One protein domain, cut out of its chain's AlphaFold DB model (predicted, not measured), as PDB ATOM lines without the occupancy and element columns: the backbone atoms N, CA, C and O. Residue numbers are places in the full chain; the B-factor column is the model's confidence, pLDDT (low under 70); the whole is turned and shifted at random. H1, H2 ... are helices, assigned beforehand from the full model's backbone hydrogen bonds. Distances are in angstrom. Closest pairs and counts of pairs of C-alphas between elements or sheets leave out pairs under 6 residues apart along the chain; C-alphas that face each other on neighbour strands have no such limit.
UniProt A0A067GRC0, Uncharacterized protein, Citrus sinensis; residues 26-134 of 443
ATOM      1  N   TRP A  26      23.274  16.986  55.346       89.75
ATOM      2  CA  TRP A  26      24.410  16.873  54.430       89.75
ATOM      3  C   TRP A  26      25.523  15.923  54.909       89.75
ATOM      4  O   TRP A  26      25.973  15.114  54.097       89.75
ATOM      5  N   PRO A  27      25.921  15.885  56.200       88.81
ATOM      6  CA  PRO A  27      26.892  14.895  56.681       88.81
ATOM      7  C   PRO A  27      26.458  13.437  56.469       88.81
ATOM      8  O   PRO A  27      27.307  12.562  56.301       88.81
ATOM      9  N   LEU A  28      25.148  13.165  56.493       91.19
ATOM     10  CA  LEU A  28      24.588  11.837  56.231       91.19
ATOM     11  C   LEU A  28      24.568  11.544  54.728       91.19
ATOM     12  O   LEU A  28      24.970  10.458  54.316       91.19
ATOM     13  N   LEU A  29      24.177  12.528  53.910       90.38
ATOM     14  CA  LEU A  29      24.191  12.423  52.447       90.38
ATOM     15  C   LEU A  29      25.604  12.159  51.914       90.38
ATOM     16  O   LEU A  29      25.780  11.261  51.101       90.38
ATOM     17  N   MET A  30      26.619  12.844  52.444       88.44
ATOM     18  CA  MET A  30      28.033  12.632  52.102       88.44
ATOM     19  C   MET A  30      28.517  11.188  52.310       88.44
ATOM     20  O   MET A  30      29.467  10.765  51.663       88.44
ATOM     21  N   ARG A  31      27.901  10.439  53.234       89.31
ATOM     22  CA  ARG A  31      28.248   9.033  53.505       89.31
ATOM     23  C   ARG A  31      27.456   8.050  52.648       89.31
ATOM     24  O   ARG A  31      27.888   6.914  52.492       89.31
ATOM     25  N   ALA A  32      26.287   8.460  52.164       93.38
ATOM     26  CA  ALA A  32      25.345   7.595  51.463       93.38
ATOM     27  C   ALA A  32      25.392   7.761  49.938       93.38
ATOM     28  O   ALA A  32      25.058   6.826  49.215       93.38
ATOM     29  N   LEU A  33      25.758   8.948  49.449       92.19
ATOM     30  CA  LEU A  33      25.741   9.272  48.029       92.19
ATOM     31  C   LEU A  33      27.056   8.886  47.334       92.19
ATOM     32  O   LEU A  33      28.129   8.997  47.930       92.19
ATOM     33  N   PRO A  34      26.990   8.490  46.052       93.44
ATOM     34  CA  PRO A  34      28.170   8.317  45.214       93.44
ATOM     35  C   PRO A  34      29.029   9.600  45.089       93.44
ATOM     36  O   PRO A  34      28.479  10.708  45.108       93.44
ATOM     37  N   PRO A  35      30.366   9.486  44.931       93.12
ATOM     38  CA  PRO A  35      31.278  10.636  44.844       93.12
ATOM     39  C   PRO A  35      30.963  11.646  43.731       93.12
ATOM     40  O   PRO A  35      31.089  12.852  43.938       93.12
ATOM     41  N   ASP A  36      30.527  11.170  42.568       93.88
ATOM     42  CA  ASP A  36      30.102  11.982  41.424       93.88
ATOM     43  C   ASP A  36      28.846  12.808  41.738       93.88
ATOM     44  O   ASP A  36      28.791  13.998  41.424       93.88
ATOM     45  N   VAL A  37      27.863  12.215  42.418       93.44
ATOM     46  CA  VAL A  37      26.647  12.913  42.866       93.44
ATOM     47  C   VAL A  37      26.987  13.980  43.905       93.44
ATOM     48  O   VAL A  37      26.464  15.094  43.844       93.44
ATOM     49  N   ILE A  38      27.894  13.669  44.833       92.19
ATOM     50  CA  ILE A  38      28.392  14.634  45.818       92.19
ATOM     51  C   ILE A  38      29.097  15.803  45.123       92.19
ATOM     52  O   ILE A  38      28.845  16.958  45.467       92.19
ATOM     53  N   PHE A  39      29.936  15.520  44.124       92.94
ATOM     54  CA  PHE A  39      30.587  16.549  43.320       92.94
ATOM     55  C   PHE A  39      29.584  17.463  42.614       92.94
ATOM     56  O   PHE A  39      29.722  18.679  42.697       92.94
ATOM     57  N   ILE A  40      28.558  16.908  41.968       92.62
ATOM     58  CA  ILE A  40      27.529  17.708  41.288       92.62
ATOM     59  C   ILE A  40      26.786  18.610  42.284       92.62
ATOM     60  O   ILE A  40      26.485  19.763  41.974       92.62
ATOM     61  N   ALA A  41      26.481  18.096  43.477       89.31
ATOM     62  CA  ALA A  41      25.717  18.819  44.487       89.31
ATOM     63  C   ALA A  41      26.527  19.910  45.216       89.31
ATOM     64  O   ALA A  41      25.955  20.934  45.599       89.31
ATOM     65  N   ASP A  42      27.840  19.731  45.392       88.62
ATOM     66  CA  ASP A  42      28.718  20.693  46.070       88.62
ATOM     67  C   ASP A  42      30.104  20.805  45.401       88.62
ATOM     68  O   ASP A  42      31.123  20.464  46.010       88.62
ATOM     69  N   PRO A  43      30.181  21.299  44.150       88.69
ATOM     70  CA  PRO A  43      31.420  21.278  43.365       88.69
ATOM     71  C   PRO A  43      32.543  22.133  43.974       88.69
ATOM     72  O   PRO A  43      33.722  21.850  43.740       88.69
ATOM     73  N   GLU A  44      32.176  23.153  44.757       86.06
ATOM     74  CA  GLU A  44      33.073  24.124  45.401       86.06
ATOM     75  C   GLU A  44      33.282  23.870  46.906       86.06
ATOM     76  O   GLU A  44      34.083  24.559  47.536       86.06
ATOM     77  N   GLY A  45      32.624  22.873  47.510       84.62
ATOM     78  CA  GLY A  45      32.798  22.578  48.943       84.62
ATOM     79  C   GLY A  45      32.116  23.586  49.881       84.62
ATOM     80  O   GLY A  45      32.496  23.722  51.047       84.62
ATOM     81  N   SER A  46      31.139  24.323  49.357       79.62
ATOM     82  CA  SER A  46      30.505  25.489  49.974       79.62
ATOM     83  C   SER A  46      29.438  25.147  51.019       79.62
ATOM     84  O   SER A  46      29.155  25.980  51.879       79.62
ATOM     85  N   ILE A  47      28.865  23.933  50.998       78.31
ATOM     86  CA  ILE A  47      27.770  23.559  51.920       78.31
ATOM     87  C   ILE A  47      28.248  23.482  53.379       78.31
ATOM     88  O   ILE A  47      27.503  23.849  54.282       78.31
ATOM     89  N   MET A  48      29.480  23.019  53.623       64.25
ATOM     90  CA  MET A  48      29.995  22.720  54.975       64.25
ATOM     91  C   MET A  48      31.161  23.606  55.435       64.25
ATOM     92  O   MET A  48      31.722  23.351  56.496       64.25
ATOM     93  N   GLY A  49      31.550  24.635  54.676       58.31
ATOM     94  CA  GLY A  49      32.564  25.592  55.139       58.31
ATOM     95  C   GLY A  49      33.992  25.039  55.286       58.31
ATOM     96  O   GLY A  49      34.704  25.459  56.190       58.31
ATOM     97  N   GLY A  50      34.426  24.161  54.370       55.62
ATOM     98  CA  GLY A  50      35.846  23.863  54.118       55.62
ATOM     99  C   GLY A  50      36.503  22.800  55.014       55.62
ATOM    100  O   GLY A  50      36.649  22.975  56.218       55.62
ATOM    101  N   GLY A  51      36.979  21.712  54.391       53.31
ATOM    102  CA  GLY A  51      37.953  20.786  54.997       53.31
ATOM    103  C   GLY A  51      37.825  19.305  54.614       53.31
ATOM    104  O   GLY A  51      38.795  18.569  54.750       53.31
ATOM    105  N   GLY A  52      36.668  18.854  54.113       61.88
ATOM    106  CA  GLY A  52      36.439  17.425  53.826       61.88
ATOM    107  C   GLY A  52      35.384  17.113  52.763       61.88
ATOM    108  O   GLY A  52      34.858  16.003  52.742       61.88
ATOM    109  N   SER A  53      35.030  18.080  51.909       71.62
ATOM    110  CA  SER A  53      34.073  17.840  50.821       71.62
ATOM    111  C   SER A  53      34.765  17.126  49.659       71.62
ATOM    112  O   SER A  53      35.842  17.533  49.227       71.62
ATOM    113  N   ILE A  54      34.137  16.066  49.143       83.50
ATOM    114  CA  ILE A  54      34.613  15.324  47.966       83.50
ATOM    115  C   ILE A  54      34.587  16.229  46.728       83.50
ATOM    116  O   ILE A  54      35.456  16.106  45.870       83.50
ATOM    117  N   GLY A  55      33.641  17.169  46.645       85.81
ATOM    118  CA  GLY A  55      33.384  17.945  45.434       85.81
ATOM    119  C   GLY A  55      34.593  18.706  44.879       85.81
ATOM    120  O   GLY A  55      34.959  18.452  43.733       85.81
ATOM    121  N   PRO A  56      35.287  19.563  45.650       87.50
ATOM    122  CA  PRO A  56      36.479  20.276  45.170       87.50
ATOM    123  C   PRO A  56      37.610  19.371  44.672       87.50
ATOM    124  O   PRO A  56      38.372  19.771  43.797       87.50
ATOM    125  N   HIS A  57      37.712  18.157  45.215       90.69
ATOM    126  CA  HIS A  57      38.803  17.221  44.938       90.69
ATOM    127  C   HIS A  57      38.419  16.100  43.966       90.69
ATOM    128  O   HIS A  57      39.286  15.340  43.543       90.69
ATOM    129  N   TYR A  58      37.142  15.988  43.594       93.75
ATOM    130  CA  TYR A  58      36.683  14.985  42.645       93.75
ATOM    131  C   TYR A  58      37.224  15.283  41.246       93.75
ATOM    132  O   TYR A  58      37.015  16.374  40.706       93.75
ATOM    133  N   SER A  59      37.906  14.307  40.655       93.56
ATOM    134  CA  SER A  59      38.509  14.412  39.324       93.56
ATOM    135  C   SER A  59      37.981  13.377  38.337       93.56
ATOM    136  O   SER A  59      38.468  13.345  37.222       93.56
ATOM    137  N   GLY A  60      37.016  12.531  38.708       93.06
ATOM    138  CA  GLY A  60      36.623  11.377  37.891       93.06
ATOM    139  C   GLY A  60      37.550  10.170  38.070       93.06
ATOM    140  O   GLY A  60      38.642  10.288  38.634       93.06
ATOM    141  N   ASN A  61      37.087   9.001  37.621       90.81
ATOM    142  CA  ASN A  61      37.737   7.708  37.863       90.81
ATOM    143  C   ASN A  61      38.674   7.257  36.729       90.81
ATOM    144  O   ASN A  61      39.507   6.375  36.933       90.81
ATOM    145  N   ASP A  62      38.544   7.844  35.539       91.69
ATOM    146  CA  ASP A  62      39.376   7.556  34.371       91.69
ATOM    147  C   ASP A  62      39.607   8.834  33.530       91.69
ATOM    148  O   ASP A  62      38.962   9.854  33.786       91.69
ATOM    149  N   PRO A  63      40.504   8.828  32.522       93.38
ATOM    150  CA  PRO A  63      40.794  10.020  31.719       93.38
ATOM    151  C   PRO A  63      39.583  10.651  31.008       93.38
ATOM    152  O   PRO A  63      39.558  11.869  30.824       93.38
ATOM    153  N   ARG A  64      38.577   9.850  30.631       93.44
ATOM    154  CA  ARG A  64      37.338  10.328  29.991       93.44
ATOM    155  C   ARG A  64      36.494  11.084  31.011       93.44
ATOM    156  O   ARG A  64      36.040  12.197  30.747       93.44
ATOM    157  N   GLU A  65      36.345  10.520  32.213       94.06
ATOM    158  CA  GLU A  65      35.677  11.209  33.319       94.06
ATOM    159  C   GLU A  65      36.446  12.451  33.774       94.06
ATOM    160  O   GLU A  65      35.815  13.458  34.075       94.06
ATOM    161  N   MET A  66      37.781  12.432  33.772       95.19
ATOM    162  CA  MET A  66      38.596  13.611  34.086       95.19
ATOM    163  C   MET A  66      38.304  14.774  33.141       95.19
ATOM    164  O   MET A  66      38.112  15.904  33.601       95.19
ATOM    165  N   ARG A  67      38.208  14.504  31.832       95.94
ATOM    166  CA  ARG A  67      37.811  15.516  30.844       95.94
ATOM    167  C   ARG A  67      36.395  16.025  31.110       95.94
ATOM    168  O   ARG A  67      36.186  17.236  31.147       95.94
ATOM    169  N   LEU A  68      35.440  15.119  31.334       97.19
ATOM    170  CA  LEU A  68      34.051  15.487  31.611       97.19
ATOM    171  C   LEU A  68      33.920  16.320  32.893       97.19
ATOM    172  O   LEU A  68      33.229  17.330  32.881       97.19
ATOM    173  N   VAL A  69      34.588  15.938  33.983       96.94
ATOM    174  CA  VAL A  69      34.570  16.669  35.260       96.94
ATOM    175  C   VAL A  69      35.181  18.057  35.099       96.94
ATOM    176  O   VAL A  69      34.608  19.023  35.600       96.94
ATOM    177  N   GLY A  70      36.298  18.180  34.373       96.38
ATOM    178  CA  GLY A  70      36.909  19.474  34.062       96.38
ATOM    179  C   GLY A  70      35.939  20.408  33.338       96.38
ATOM    180  O   GLY A  70      35.670  21.509  33.817       96.38
ATOM    181  N   ALA A  71      35.333  19.927  32.251       97.50
ATOM    182  CA  ALA A  71      34.333  20.676  31.494       97.50
ATOM    183  C   ALA A  71      33.080  20.992  32.336       97.50
ATOM    184  O   ALA A  71      32.531  22.094  32.289       97.50
ATOM    185  N   LEU A  72      32.636  20.038  33.158       96.38
ATOM    186  CA  LEU A  72      31.466  20.187  34.014       96.38
ATOM    187  C   LEU A  72      31.678  21.248  35.100       96.38
ATOM    188  O   LEU A  72      30.727  21.948  35.426       96.38
ATOM    189  N   ARG A  73      32.894  21.438  35.629       95.06
ATOM    190  CA  ARG A  73      33.174  22.533  36.581       95.06
ATOM    191  C   ARG A  73      32.876  23.900  35.974       95.06
ATOM    192  O   ARG A  73      32.186  24.701  36.602       95.06
ATOM    193  N   GLU A  74      33.332  24.143  34.749       94.94
ATOM    194  CA  GLU A  74      33.048  25.392  34.038       94.94
ATOM    195  C   GLU A  74      31.550  25.548  33.761       94.94
ATOM    196  O   GLU A  74      30.956  26.592  34.049       94.94
ATOM    197  N   VAL A  75      30.903  24.479  33.290       95.56
ATOM    198  CA  VAL A  75      29.459  24.480  33.037       95.56
ATOM    199  C   VAL A  75      28.673  24.767  34.317       95.56
ATOM    200  O   VAL A  75      27.779  25.612  34.294       95.56
ATOM    201  N   LEU A  76      28.999  24.135  35.449       92.56
ATOM    202  CA  LEU A  76      28.334  24.369  36.735       92.56
ATOM    203  C   LEU A  76      28.573  25.799  37.242       92.56
ATOM    204  O   LEU A  76      27.631  26.416  37.738       92.56
ATOM    205  N   ALA A  77      29.745  26.389  36.999       90.50
ATOM    206  CA  ALA A  77      30.017  27.800  37.288       90.50
ATOM    207  C   ALA A  77      29.237  28.786  36.387       90.50
ATOM    208  O   ALA A  77      29.170  29.976  36.684       90.50
ATOM    209  N   GLY A  78      28.591  28.303  35.321       90.94
ATOM    210  CA  GLY A  78      27.843  29.132  34.368       90.94
ATOM    211  C   GLY A  78      28.661  29.606  33.179       90.94
ATOM    212  O   GLY A  78      28.199  30.477  32.448       90.94
ATOM    213  N   GLY A  79      29.850  29.031  32.989       93.62
ATOM    214  CA  GLY A  79      30.686  29.248  31.820       93.62
ATOM    215  C   GLY A  79      30.207  28.482  30.588       93.62
ATOM    216  O   GLY A  79      29.235  27.719  30.620       93.62
ATOM    217  N   HIS A  80      30.920  28.692  29.488       97.38
ATOM    218  CA  HIS A  80      30.647  28.078  28.194       97.38
ATOM    219  C   HIS A  80      31.914  27.430  27.684       97.38
ATOM    220  O   HIS A  80      32.974  28.039  27.737       97.38
ATOM    221  N   LEU A  81      31.785  26.283  27.043       98.31
ATOM    222  CA  LEU A  81      32.935  25.530  26.557       98.31
ATOM    223  C   LEU A  81      33.302  25.913  25.126       98.31
ATOM    224  O   LEU A  81      32.468  26.401  24.353       98.31
ATOM    225  N   GLY A  82      34.562  25.702  24.764       98.12
ATOM    226  CA  GLY A  82      35.053  25.759  23.395       98.12
ATOM    227  C   GLY A  82      34.523  24.616  22.523       98.12
ATOM    228  O   GLY A  82      33.998  23.613  23.003       98.12
ATOM    229  N   TYR A  83      34.681  24.767  21.206       97.69
ATOM    230  CA  TYR A  83      34.233  23.773  20.224       97.69
ATOM    231  C   TYR A  83      34.908  22.404  20.431       97.69
ATOM    232  O   TYR A  83      34.219  21.397  20.582       97.69
ATOM    233  N   GLU A  84      36.242  22.389  20.510       97.88
ATOM    234  CA  GLU A  84      37.038  21.165  20.702       97.88
ATOM    235  C   GLU A  84      36.770  20.502  22.057       97.88
ATOM    236  O   GLU A  84      36.762  19.281  22.165       97.88
ATOM    237  N   GLU A  85      36.495  21.295  23.096       97.81
ATOM    238  CA  GLU A  85      36.193  20.777  24.433       97.81
ATOM    239  C   GLU A  85      34.877  19.999  24.435       97.81
ATOM    240  O   GLU A  85      34.827  18.870  24.923       97.81
ATOM    241  N   VAL A  86      33.824  20.554  23.823       98.25
ATOM    242  CA  VAL A  86      32.540  19.850  23.692       98.25
ATOM    243  C   VAL A  86      32.690  18.606  22.818       98.25
ATOM    244  O   VAL A  86      32.203  17.547  23.206       98.25
ATOM    245  N   GLN A  87      33.374  18.683  21.671       97.38
ATOM    246  CA  GLN A  87      33.578  17.501  20.824       97.38
ATOM    247  C   GLN A  87      34.380  16.412  21.538       97.38
ATOM    248  O   GLN A  87      33.994  15.243  21.494       97.38
ATOM    249  N   GLY A  88      35.455  16.793  22.226       96.62
ATOM    250  CA  GLY A  88      36.287  15.886  23.002       96.62
ATOM    251  C   GLY A  88      35.517  15.219  24.138       96.62
ATOM    252  O   GLY A  88      35.726  14.035  24.380       96.62
ATOM    253  N   VAL A  89      34.613  15.936  24.814       97.25
ATOM    254  CA  VAL A  89      33.708  15.333  25.806       97.25
ATOM    255  C   VAL A  89      32.749  14.358  25.129       97.25
ATOM    256  O   VAL A  89      32.654  13.213  25.553       97.25
ATOM    257  N   LEU A  90      32.059  14.765  24.061       96.94
ATOM    258  CA  LEU A  90      31.062  13.916  23.402       96.94
ATOM    259  C   LEU A  90      31.662  12.611  22.864       96.94
ATOM    260  O   LEU A  90      31.063  11.556  23.052       96.94
ATOM    261  N   ARG A  91      32.840  12.674  22.233       95.38
ATOM    262  CA  ARG A  91      33.538  11.498  21.687       95.38
ATOM    263  C   ARG A  91      34.086  10.565  22.766       95.38
ATOM    264  O   ARG A  91      34.178   9.368  22.529       95.38
ATOM    265  N   ASP A  92      34.434  11.092  23.937       93.75
ATOM    266  CA  ASP A  92      34.897  10.273  25.059       93.75
ATOM    267  C   ASP A  92      33.744   9.542  25.764       93.75
ATOM    268  O   ASP A  92      33.946   8.448  26.297       93.75
ATOM    269  N   VAL A  93      32.548  10.149  25.805       93.38
ATOM    270  CA  VAL A  93      31.403   9.637  26.582       93.38
ATOM    271  C   VAL A  93      30.395   8.834  25.755       93.38
ATOM    272  O   VAL A  93      29.629   8.071  26.340       93.38
ATOM    273  N   LEU A  94      30.365   8.991  24.426       94.06
ATOM    274  CA  LEU A  94      29.432   8.288  23.535       94.06
ATOM    275  C   LEU A  94      30.154   7.292  22.614       94.06
ATOM    276  O   LEU A  94      31.282   7.562  22.202       94.06
ATOM    277  N   PRO A  95      29.506   6.171  22.238       92.94
ATOM    278  CA  PRO A  95      28.157   5.749  22.632       92.94
ATOM    279  C   PRO A  95      28.070   5.325  24.106       92.94
ATOM    280  O   PRO A  95      28.999   4.727  24.651       92.94
ATOM    281  N   LEU A  96      26.916   5.574  24.731       89.81
ATOM    282  CA  LEU A  96      26.579   4.957  26.012       89.81
ATOM    283  C   LEU A  96      26.447   3.445  25.818       89.81
ATOM    284  O   LEU A  96      25.752   2.970  24.919       89.81
ATOM    285  N   GLN A  97      27.148   2.689  26.659       78.75
ATOM    286  CA  GLN A  97      27.129   1.233  26.622       78.75
ATOM    287  C   GLN A  97      25.789   0.730  27.164       78.75
ATOM    288  O   GLN A  97      25.407   1.063  28.281       78.75
ATOM    289  N   VAL A  98      25.088  -0.086  26.379       62.88
ATOM    290  CA  VAL A  98      23.813  -0.707  26.786       62.88
ATOM    291  C   VAL A  98      24.055  -1.975  27.625       62.88
ATOM    292  O   VAL A  98      23.204  -2.370  28.417       62.88
ATOM    293  N   ASP A  99      25.252  -2.566  27.517       56.69
ATOM    294  CA  ASP A  99      25.667  -3.759  28.255       56.69
ATOM    295  C   ASP A  99      26.739  -3.405  29.302       56.69
ATOM    296  O   ASP A  99      27.790  -2.866  28.960       56.69
ATOM    297  N   ASN A 100      26.523  -3.800  30.565       53.50
ATOM    298  CA  ASN A 100      27.404  -3.632  31.745       53.50
ATOM    299  C   ASN A 100      28.809  -4.297  31.647       53.50
ATOM    300  O   ASN A 100      29.392  -4.689  32.658       53.50
ATOM    301  N   LYS A 101      29.362  -4.502  30.447       51.06
ATOM    302  CA  LYS A 101      30.609  -5.250  30.209       51.06
ATOM    303  C   LYS A 101      31.881  -4.401  30.325       51.06
ATOM    304  O   LYS A 101      32.958  -4.968  30.474       51.06
ATOM    305  N   ALA A 102      31.772  -3.074  30.296       54.41
ATOM    306  CA  ALA A 102      32.872  -2.153  30.573       54.41
ATOM    307  C   ALA A 102      32.349  -0.948  31.371       54.41
ATOM    308  O   ALA A 102      31.214  -0.530  31.132       54.41
ATOM    309  N   PRO A 103      33.139  -0.370  32.295       60.38
ATOM    310  CA  PRO A 103      32.736   0.852  32.978       60.38
ATOM    311  C   PRO A 103      32.638   1.992  31.953       60.38
ATOM    312  O   PRO A 103      33.639   2.444  31.382       60.38
ATOM    313  N   GLY A 104      31.402   2.400  31.663       74.75
ATOM    314  CA  GLY A 104      31.101   3.643  30.962       74.75
ATOM    315  C   GLY A 104      31.363   4.852  31.861       74.75
ATOM    316  O   GLY A 104      31.624   4.709  33.054       74.75
ATOM    317  N   VAL A 105      31.289   6.046  31.281       86.06
ATOM    318  CA  VAL A 105      31.332   7.299  32.047       86.06
ATOM    319  C   VAL A 105      30.058   7.431  32.885       86.06
ATOM    320  O   VAL A 105      28.984   7.039  32.428       86.06
ATOM    321  N   SER A 106      30.161   7.989  34.094       91.88
ATOM    322  CA  SER A 106      29.010   8.215  34.970       91.88
ATOM    323  C   SER A 106      27.881   8.974  34.262       91.88
ATOM    324  O   SER A 106      28.027  10.121  33.819       91.88
ATOM    325  N   GLU A 107      26.706   8.345  34.236       92.69
ATOM    326  CA  GLU A 107      25.470   8.946  33.739       92.69
ATOM    327  C   GLU A 107      25.062  10.183  34.547       92.69
ATOM    328  O   GLU A 107      24.474  11.111  33.984       92.69
ATOM    329  N   SER A 108      25.404  10.245  35.841       94.44
ATOM    330  CA  SER A 108      25.162  11.422  36.684       94.44
ATOM    331  C   SER A 108      25.949  12.624  36.168       94.44
ATOM    332  O   SER A 108      25.387  13.710  36.009       94.44
ATOM    333  N   LEU A 109      27.240  12.428  35.861       96.25
ATOM    334  CA  LEU A 109      28.113  13.481  35.335       96.25
ATOM    335  C   LEU A 109      27.637  13.944  33.957       96.25
ATOM    336  O   LEU A 109      27.499  15.147  33.726       96.25
ATOM    337  N   LEU A 110      27.329  13.009  33.053       96.31
ATOM    338  CA  LEU A 110      26.852  13.357  31.714       96.31
ATOM    339  C   LEU A 110      25.485  14.055  31.765       96.31
ATOM    340  O   LEU A 110      25.260  15.037  31.056       96.31
ATOM    341  N   SER A 111      24.584  13.612  32.644       96.06
ATOM    342  CA  SER A 111      23.300  14.283  32.870       96.06
ATOM    343  C   SER A 111      23.496  15.713  33.357       96.06
ATOM    344  O   SER A 111      22.896  16.634  32.802       96.06
ATOM    345  N   ALA A 112      24.353  15.917  34.361       96.31
ATOM    346  CA  ALA A 112      24.654  17.241  34.895       96.31
ATOM    347  C   ALA A 112      25.279  18.156  33.833       96.31
ATOM    348  O   ALA A 112      24.934  19.334  33.769       96.31
ATOM    349  N   PHE A 113      26.124  17.613  32.956       97.50
ATOM    350  CA  PHE A 113      26.708  18.335  31.827       97.50
ATOM    351  C   PHE A 113      25.653  18.813  30.826       97.50
ATOM    352  O   PHE A 113      25.566  20.010  30.544       97.50
ATOM    353  N   LEU A 114      24.790  17.908  30.352       97.50
ATOM    354  CA  LEU A 114      23.726  18.242  29.401       97.50
ATOM    355  C   LEU A 114      22.706  19.224  29.998       97.50
ATOM    356  O   LEU A 114      22.276  20.161  29.321       97.50
ATOM    357  N   ILE A 115      22.318  19.029  31.263       96.12
ATOM    358  CA  ILE A 115      21.401  19.926  31.981       96.12
ATOM    359  C   ILE A 115      22.056  21.293  32.197       96.12
ATOM    360  O   ILE A 115      21.439  22.321  31.918       96.12
ATOM    361  N   GLY A 116      23.303  21.317  32.663       95.12
ATOM    362  CA  GLY A 116      24.039  22.539  32.961       95.12
ATOM    363  C   GLY A 116      24.250  23.406  31.723       95.12
ATOM    364  O   GLY A 116      23.933  24.593  31.758       95.12
ATOM    365  N   GLN A 117      24.680  22.825  30.596       95.44
ATOM    366  CA  GLN A 117      24.816  23.579  29.343       95.44
ATOM    367  C   GLN A 117      23.471  24.121  28.860       95.44
ATOM    368  O   GLN A 117      23.384  25.268  28.421       95.44
ATOM    369  N   ARG A 118      22.390  23.344  29.020       94.50
ATOM    370  CA  ARG A 118      21.044  23.819  28.696       94.50
ATOM    371  C   ARG A 118      20.639  25.023  29.543       94.50
ATOM    372  O   ARG A 118      20.023  25.957  29.031       94.50
ATOM    373  N   MET A 119      20.968  24.998  30.834       91.88
ATOM    374  CA  MET A 119      20.722  26.111  31.754       91.88
ATOM    375  C   MET A 119      21.552  27.349  31.398       91.88
ATOM    376  O   MET A 119      21.079  28.463  31.615       91.88
ATOM    377  N   ASN A 120      22.744  27.171  30.821       92.69
ATOM    378  CA  ASN A 120      23.628  28.278  30.418       92.69
ATOM    379  C   ASN A 120      23.158  28.966  29.146       92.69
ATOM    380  O   ASN A 120      23.538  30.107  28.916       92.69
ATOM    381  N   ARG A 121      22.283  28.300  28.380       92.50
ATOM    382  CA  ARG A 121      21.941  28.619  26.993       92.50
ATOM    383  C   ARG A 121      23.166  28.448  26.113       92.50
ATOM    384  O   ARG A 121      24.124  29.202  26.174       92.50
ATOM    385  N   GLU A 122      23.113  27.425  25.290       95.25
ATOM    386  CA  GLU A 122      24.224  27.001  24.463       95.25
ATOM    387  C   GLU A 122      24.676  28.131  23.531       95.25
ATOM    388  O   GLU A 122      23.859  28.791  22.885       95.25
ATOM    389  N   THR A 123      25.985  28.337  23.443       96.94
ATOM    390  CA  THR A 123      26.581  29.254  22.465       96.94
ATOM    391  C   THR A 123      26.623  28.626  21.073       96.94
ATOM    392  O   THR A 123      26.602  27.403  20.919       96.94
ATOM    393  N   ASP A 124      26.788  29.456  20.041       96.44
ATOM    394  CA  ASP A 124      26.951  28.998  18.654       96.44
ATOM    395  C   ASP A 124      28.082  27.973  18.496       96.44
ATOM    396  O   ASP A 124      27.943  26.990  17.767       96.44
ATOM    397  N   ARG A 125      29.202  28.170  19.207       96.94
ATOM    398  CA  ARG A 125      30.345  27.244  19.175       96.94
ATOM    399  C   ARG A 125      30.017  25.890  19.808       96.94
ATOM    400  O   ARG A 125      30.411  24.868  19.252       96.94
ATOM    401  N   GLU A 126      29.265  25.874  20.908       98.25
ATOM    402  CA  GLU A 126      28.839  24.639  21.578       98.25
ATOM    403  C   GLU A 126      27.826  23.890  20.708       98.25
ATOM    404  O   GLU A 126      27.997  22.701  20.448       98.25
ATOM    405  N   LEU A 127      26.816  24.582  20.168       97.81
ATOM    406  CA  LEU A 127      25.838  23.979  19.257       97.81
ATOM    407  C   LEU A 127      26.497  23.428  17.989       97.81
ATOM    408  O   LEU A 127      26.131  22.343  17.531       97.81
ATOM    409  N   LYS A 128      27.491  24.137  17.439       97.50
ATOM    410  CA  LYS A 128      28.297  23.645  16.315       97.50
ATOM    411  C   LYS A 128      29.048  22.368  16.698       97.50
ATOM    412  O   LYS A 128      29.059  21.428  15.909       97.50
ATOM    413  N   ALA A 129      29.638  22.304  17.891       98.00
ATOM    414  CA  ALA A 129      30.324  21.105  18.367       98.00
ATOM    415  C   ALA A 129      29.373  19.907  18.460       98.00
ATOM    416  O   ALA A 129      29.666  18.865  17.880       98.00
ATOM    417  N   TYR A 130      28.197  20.080  19.071       97.56
ATOM    418  CA  TYR A 130      27.156  19.046  19.102       97.56
ATOM    419  C   TYR A 130      26.710  18.606  17.705       97.56
ATOM    420  O   TYR A 130      26.444  17.429  17.483       97.56
ATOM    421  N   CYS A 131      26.582  19.549  16.770       97.06
ATOM    422  CA  CYS A 131      26.114  19.265  15.418       97.06
ATOM    423  C   CYS A 131      27.101  18.403  14.625       97.06
ATOM    424  O   CYS A 131      26.655  17.516  13.903       97.06
ATOM    425  N   LEU A 132      28.405  18.664  14.775       95.94
ATOM    426  CA  LEU A 132      29.459  18.083  13.938       95.94
ATOM    427  C   LEU A 132      30.247  16.950  14.619       95.94
ATOM    428  O   LEU A 132      31.064  16.307  13.970       95.94
ATOM    429  N   ALA A 133      30.046  16.707  15.923       96.00
ATOM    430  CA  ALA A 133      30.840  15.763  16.723       96.00
ATOM    431  C   ALA A 133      30.978  14.361  16.108       96.00
ATOM    432  O   ALA A 133      32.037  13.756  16.262       96.00
ATOM    433  N   PHE A 134      29.948  13.888  15.404       96.25
ATOM    434  CA  PHE A 134      29.858  12.528  14.863       96.25
ATOM    435  C   PHE A 134      29.672  12.499  13.343       96.25
ATOM    436  O   PHE A 134      29.173  11.518  12.799       96.25
TER     437      PHE A 134
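What this domain is: This is residues 26 to 134 of the 443 residues of an uncharacterized protein of Citrus sinensis (UniProt A0A067GRC0). Two helices side by side, H4 and H6, make the middle of an all-helix domain; H5 packs on H4 at one side and H7 on H5 beyond it, while at the other side a small head of three short helices, H1, H2 and H3, joins through H2 to one end of H6. A long loop between H5 and H6, residues 94 to 106, reaches as far as 22 A from the mean of the C-alphas. The printed part has 109 residues with seven named helices, H1 to H7 in chain order, and no named strand; 67 residues are in the helices. It is compact, with a radius of gyration of the C-alphas of 14.4 A, and its spans of 43 by 35 by 19 A make it only just flat.

How they stand to each other: Start at the longest helix, H4, residues 63 to 77. It touches H6, residues 107 to 120, closest at the C-alphas of Leu 72 and Phe 113, 5.6 A apart; they run the same way at a shallow tilt of 33 degrees, only just short of steep. Look next to H5, residues 83 to 93, which touches H4 at a steep tilt of 51 degrees, opposite ways, with the closest C-alphas those of Arg 64 and Asp 92, 5.5 A apart. H7, residues 124 to 132, touches H5, the same way at a steep tilt of 42 degrees; the closest C-alphas, of Tyr 83 and Ala 129, are 5.1 A apart. H4 and H7 are apart. Now turn to H2, residues 35 to 41: residues 108 to 112 of H6 alone touch it, closest at the C-alphas of Val 37 and Ser 108, 6.5 A apart, and the two helices run the same way at a shallow tilt of 20 degrees. H2 and H4 are near each other. H2 touches H3, residues 54 to 57, with the C-alphas of Phe 39 and Gly 55 closest at 3.8 A. H1, residues 26 to 32, is close to H2 but not clearly touching; their closest C-alphas, of Met 30 and Ile 38, are 6.6 A apart. In H2, H5, H6 and H7 every O i to N i+4 pair is within hydrogen-bond range; in H1 2 of 3 are and in H4 10 of 11, while H3 is too short for such a pair.

Where its parts are: Find C-alpha 63 at (40.794, 10.020, 31.719); from there H4 runs 21.5 A to C-alpha 77 at (30.017, 27.800, 37.288). H6 is 19.7 A long, H5 15.8 A and H7 12.2 A, ending at C-alpha 132, (29.459, 18.083, 13.938). The short helices H1, H2 and H3 measure 9.8, 9.9 and 5.5 A.

The domain as a whole: The two C-alphas farthest apart, of Leu 28 and Leu 132, are 43.0 A from each other. The printed part has no cut. The links H2 to H3 and H5 to H6 are long, with 12 and 13 residues; the others are tight. Look for low confidence, pLDDT under 70, at residues 48 to 52 and 98 to 103; the mean of the printed part is 89.4.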